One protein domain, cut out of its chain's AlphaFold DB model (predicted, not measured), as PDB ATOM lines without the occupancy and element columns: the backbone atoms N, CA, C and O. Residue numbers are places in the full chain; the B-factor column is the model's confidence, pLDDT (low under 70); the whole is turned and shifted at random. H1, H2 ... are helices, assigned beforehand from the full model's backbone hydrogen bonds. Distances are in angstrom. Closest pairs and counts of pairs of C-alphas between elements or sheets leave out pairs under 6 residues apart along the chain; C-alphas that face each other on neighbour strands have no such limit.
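AT A GLANCE: This is residues 28 to 67 of the 303 residues of the protein "NADPH oxidase organizer 1-like" of Monopterus albus (UniProt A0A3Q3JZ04). The printed part is a hook: one long helix, H1, makes the length, and after its last residue, Lys 51, the backbone turns through the short H2 and folds back into the short H3, with open space between H1 and H3. Before H1, residues 28 to 32 form a tail with no named element. The printed part has 40 residues with three named helices, H1, H2, H3 in that order, and no named strand: all helix. It is only just loose, close to extended, with a radius of gyration of the C-alphas of 13.2 A, and only just a rod, spanning 37 by 18 by 14 A.

IN THESE COORDINATES: H1, residues 33 to 51, begins at C-alpha 33 (108.152, 122.713, 122.885) and is 27.3 A long. H2 is residues 54 to 57. H3, residues 60 to 66, ends at C-alpha 66 (108.581, 126.733, 148.256).

HOW THE PARTS SIT: H1 and H2 only just touch, with 3 pairs of C-alphas within 8 A, only at the corner by their link, and H1 does so with residues 49 to 50 alone; the closest C-alphas, of Leu 50 and Thr 57, are 6.1 A apart. H2 and H3 are close but not clearly touching, the closest C-alphas, of Thr 57 and Thr 63, 7.3 A apart. H1 and H3 are apart. In H1 and H3 every O i to N i+4 pair is within hydrogen-bond range; H2 is too short for one.

THE WHOLE: The C-alphas farthest apart, of Gln 29 and Thr 55, are 38.4 A apart. The printed part has no cut, and both links are tight. Residues 28 to 36 have pLDDT under 70.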
ATOM      1  N   GLN A  28      98.903 113.026 127.191       41.84
ATOM      2  CA  GLN A  28      99.739 114.226 127.211       41.84
ATOM      3  C   GLN A  28      99.221 115.332 126.287       41.84
ATOM      4  O   GLN A  28      99.538 115.348 125.097       41.84
ATOM      5  N   GLN A  29      98.488 116.304 126.840       43.03
ATOM      6  CA  GLN A  29      98.454 117.622 126.211       43.03
ATOM      7  C   GLN A  29      99.920 117.990 125.938       43.03
ATOM      8  O   GLN A  29     100.719 118.103 126.867       43.03
ATOM      9  N   LYS A  30     100.331 117.993 124.664       44.25
ATOM     10  CA  LYS A  30     101.736 118.169 124.289       44.25
ATOM     11  C   LYS A  30     102.039 119.637 124.547       44.25
ATOM     12  O   LYS A  30     101.583 120.497 123.800       44.25
ATOM     13  N   GLY A  31     102.733 119.899 125.658       49.50
ATOM     14  CA  GLY A  31     103.341 121.186 125.989       49.50
ATOM     15  C   GLY A  31     103.862 121.895 124.742       49.50
ATOM     16  O   GLY A  31     104.485 121.223 123.918       49.50
ATOM     17  N   SER A  32     103.703 123.221 124.607       61.12
ATOM     18  CA  SER A  32     104.578 123.972 123.692       61.12
ATOM     19  C   SER A  32     106.017 123.487 123.908       61.12
ATOM     20  O   SER A  32     106.443 123.324 125.060       61.12
ATOM     21  N   LYS A  33     106.764 123.221 122.823       64.06
ATOM     22  CA  LYS A  33     108.152 122.713 122.885       64.06
ATOM     23  C   LYS A  33     108.993 123.548 123.868       64.06
ATOM     24  O   LYS A  33     109.814 123.002 124.603       64.06
ATOM     25  N   ARG A  34     108.708 124.854 123.956       64.44
ATOM     26  CA  ARG A  34     109.339 125.818 124.869       64.44
ATOM     27  C   ARG A  34     108.971 125.571 126.337       64.44
ATOM     28  O   ARG A  34     109.854 125.571 127.189       64.44
ATOM     29  N   SER A  35     107.702 125.302 126.641       62.31
ATOM     30  CA  SER A  35     107.236 124.963 127.996       62.31
ATOM     31  C   SER A  35     107.778 123.624 128.487       62.31
ATOM     32  O   SER A  35     108.223 123.536 129.630       62.31
ATOM     33  N   VAL A  36     107.842 122.611 127.617       69.50
ATOM     34  CA  VAL A  36     108.483 121.325 127.942       69.50
ATOM     35  C   VAL A  36     109.971 121.523 128.227       69.50
ATOM     36  O   VAL A  36     110.492 121.000 129.209       69.50
ATOM     37  N   GLN A  37     110.660 122.320 127.409       70.19
ATOM     38  CA  GLN A  37     112.070 122.631 127.627       70.19
ATOM     39  C   GLN A  37     112.288 123.403 128.939       70.19
ATOM     40  O   GLN A  37     113.213 123.105 129.692       70.19
ATOM     41  N   ARG A  38     111.412 124.362 129.255       76.38
ATOM     42  CA  ARG A  38     111.464 125.133 130.503       76.38
ATOM     43  C   ARG A  38     111.209 124.262 131.730       76.38
ATOM     44  O   ARG A  38     111.868 124.470 132.741       76.38
ATOM     45  N   MET A  39     110.307 123.287 131.633       78.56
ATOM     46  CA  MET A  39     110.069 122.296 132.683       78.56
ATOM     47  C   MET A  39     111.334 121.485 132.972       78.56
ATOM     48  O   MET A  39     111.731 121.415 134.126       78.56
ATOM     49  N   LYS A  40     112.029 120.989 131.937       76.31
ATOM     50  CA  LYS A  40     113.306 120.267 132.101       76.31
ATOM     51  C   LYS A  40     114.381 121.123 132.776       76.31
ATOM     52  O   LYS A  40     115.092 120.651 133.653       76.31
ATOM     53  N   PHE A  41     114.493 122.396 132.389       82.50
ATOM     54  CA  PHE A  41     115.438 123.313 133.034       82.50
ATOM     55  C   PHE A  41     115.071 123.607 134.492       82.50
ATOM     56  O   PHE A  41     115.961 123.703 135.329       82.50
ATOM     57  N   LEU A  42     113.780 123.760 134.803       86.06
ATOM     58  CA  LEU A  42     113.312 123.963 136.175       86.06
ATOM     59  C   LEU A  42     113.528 122.719 137.037       86.06
ATOM     60  O   LEU A  42     113.951 122.859 138.175       86.06
ATOM     61  N   GLU A  43     113.279 121.531 136.492       83.50
ATOM     62  CA  GLU A  43     113.551 120.247 137.143       83.50
ATOM     63  C   GLU A  43     115.040 120.119 137.476       83.50
ATOM     64  O   GLU A  43     115.391 119.984 138.643       83.50
ATOM     65  N   SER A  44     115.918 120.319 136.487       86.81
ATOM     66  CA  SER A  44     117.372 120.309 136.695       86.81
ATOM     67  C   SER A  44     117.822 121.347 137.726       86.81
ATOM     68  O   SER A  44     118.668 121.055 138.565       86.81
ATOM     69  N   TYR A  45     117.256 122.557 137.683       89.50
ATOM     70  CA  TYR A  45     117.581 123.613 138.638       89.50
ATOM     71  C   TYR A  45     117.148 123.254 140.062       89.50
ATOM     72  O   TYR A  45     117.923 123.431 140.996       89.50
ATOM     73  N   CYS A  46     115.924 122.753 140.243       86.06
ATOM     74  CA  CYS A  46     115.426 122.325 141.548       86.06
ATOM     75  C   CYS A  46     116.250 121.157 142.098       86.06
ATOM     76  O   CYS A  46     116.599 121.169 143.275       86.06
ATOM     77  N   ASP A  47     116.618 120.197 141.250       87.56
ATOM     78  CA  ASP A  47     117.464 119.067 141.629       87.56
ATOM     79  C   ASP A  47     118.852 119.511 142.094       87.56
ATOM     80  O   ASP A  47     119.357 119.011 143.097       87.56
ATOM     81  N   GLU A  48     119.490 120.441 141.383       91.31
ATOM     82  CA  GLU A  48     120.780 121.006 141.792       91.31
ATOM     83  C   GLU A  48     120.654 121.854 143.059       91.31
ATOM     84  O   GLU A  48     121.478 121.734 143.966       91.31
ATOM     85  N   LEU A  49     119.597 122.665 143.161       90.00
ATOM     86  CA  LEU A  49     119.334 123.502 144.328       90.00
ATOM     87  C   LEU A  49     119.165 122.652 145.589       90.00
ATOM     88  O   LEU A  49     119.738 122.987 146.619       90.00
ATOM     89  N   LEU A  50     118.431 121.540 145.508       85.62
ATOM     90  CA  LEU A  50     118.212 120.626 146.634       85.62
ATOM     91  C   LEU A  50     119.448 119.782 146.987       85.62
ATOM     92  O   LEU A  50     119.517 119.254 148.094       85.62
ATOM     93  N   LYS A  51     120.429 119.672 146.084       90.12
ATOM     94  CA  LYS A  51     121.730 119.022 146.333       90.12
ATOM     95  C   LYS A  51     122.778 119.970 146.922       90.12
ATOM     96  O   LYS A  51     123.848 119.511 147.320       90.12
ATOM     97  N   CYS A  52     122.506 121.275 146.949       90.69
ATOM     98  CA  CYS A  52     123.398 122.261 147.548       90.69
ATOM     99  C   CYS A  52     123.464 122.109 149.079       90.69
ATOM    100  O   CYS A  52     122.645 121.435 149.703       90.69
ATOM    101  N   ASP A  53     124.446 122.773 149.692       91.88
ATOM    102  CA  ASP A  53     124.636 122.755 151.143       91.88
ATOM    103  C   ASP A  53     123.396 123.259 151.913       91.88
ATOM    104  O   ASP A  53     122.621 124.092 151.430       91.88
ATOM    105  N   HIS A  54     123.233 122.767 153.145       84.50
ATOM    106  CA  HIS A  54     122.127 123.112 154.039       84.50
ATOM    107  C   HIS A  54     121.957 124.627 154.260       84.50
ATOM    108  O   HIS A  54     120.838 125.105 154.425       84.50
ATOM    109  N   THR A  55     123.040 125.405 154.207       87.88
ATOM    110  CA  THR A  55     122.999 126.874 154.317       87.88
ATOM    111  C   THR A  55     122.249 127.546 153.164       87.88
ATOM    112  O   THR A  55     121.626 128.592 153.354       87.88
ATOM    113  N   VAL A  56     122.263 126.940 151.973       88.25
ATOM    114  CA  VAL A  56     121.566 127.436 150.780       88.25
ATOM    115  C   VAL A  56     120.127 126.924 150.752       88.25
ATOM    116  O   VAL A  56     119.198 127.716 150.573       88.25
ATOM    117  N   THR A  57     119.927 125.623 150.976       86.00
ATOM    118  CA  THR A  57     118.598 124.984 150.923       86.00
ATOM    119  C   THR A  57     117.667 125.451 152.040       86.00
ATOM    120  O   THR A  57     116.478 125.635 151.794       86.00
ATOM    121  N   LEU A  58     118.199 125.723 153.237       86.62
ATOM    122  CA  LEU A  58     117.439 126.243 154.382       86.62
ATOM    123  C   LEU A  58     117.432 127.772 154.457       86.62
ATOM    124  O   LEU A  58     116.934 128.346 155.428       86.62
ATOM    125  N   SER A  59     117.974 128.458 153.449       94.62
ATOM    126  CA  SER A  59     117.890 129.914 153.407       94.62
ATOM    127  C   SER A  59     116.426 130.364 153.426       94.62
ATOM    128  O   SER A  59     115.532 129.718 152.862       94.62
ATOM    129  N   SER A  60     116.161 131.499 154.073       88.44
ATOM    130  CA  SER A  60     114.803 132.044 154.186       88.44
ATOM    131  C   SER A  60     114.172 132.303 152.816       88.44
ATOM    132  O   SER A  60     112.975 132.092 152.640       88.44
ATOM    133  N   ALA A  61     114.980 132.697 151.827       86.25
ATOM    134  CA  ALA A  61     114.539 132.931 150.459       86.25
ATOM    135  C   ALA A  61     114.027 131.649 149.780       86.25
ATOM    136  O   ALA A  61     112.945 131.671 149.194       86.25
ATOM    137  N   VAL A  62     114.770 130.543 149.884       87.75
ATOM    138  CA  VAL A  62     114.388 129.246 149.303       87.75
ATOM    139  C   VAL A  62     113.177 128.677 150.036       87.75
ATOM    140  O   VAL A  62     112.173 128.344 149.410       87.75
ATOM    141  N   THR A  63     113.212 128.676 151.368       85.50
ATOM    142  CA  THR A  63     112.111 128.171 152.202       85.50
ATOM    143  C   THR A  63     110.803 128.916 151.921       85.50
ATOM    144  O   THR A  63     109.772 128.301 151.666       85.50
ATOM    145  N   HIS A  64     110.838 130.251 151.881       85.25
ATOM    146  CA  HIS A  64     109.658 131.067 151.589       85.25
ATOM    147  C   HIS A  64     109.192 130.949 150.129       85.25
ATOM    148  O   HIS A  64     108.014 131.158 149.833       85.25
ATOM    149  N   PHE A  65     110.091 130.632 149.194       86.31
ATOM    150  CA  PHE A  65     109.722 130.395 147.799       86.31
ATOM    151  C   PHE A  65     108.882 129.119 147.639       86.31
ATOM    152  O   PHE A  65     107.878 129.163 146.929       86.31
ATOM    153  N   PHE A  66     109.268 128.031 148.315       84.94
ATOM    154  CA  PHE A  66     108.581 126.733 148.256       84.94
ATOM    155  C   PHE A  66     107.400 126.598 149.225       84.94
ATOM    156  O   PHE A  66     106.648 125.629 149.133       84.94
ATOM    157  N   MET A  67     107.214 127.546 150.146       81.12
ATOM    158  CA  MET A  67     106.116 127.495 151.105       81.12
ATOM    159  C   MET A  67     104.756 127.673 150.398       81.12
ATOM    160  O   MET A  67     104.566 128.688 149.714       81.12
TER     161      MET A  67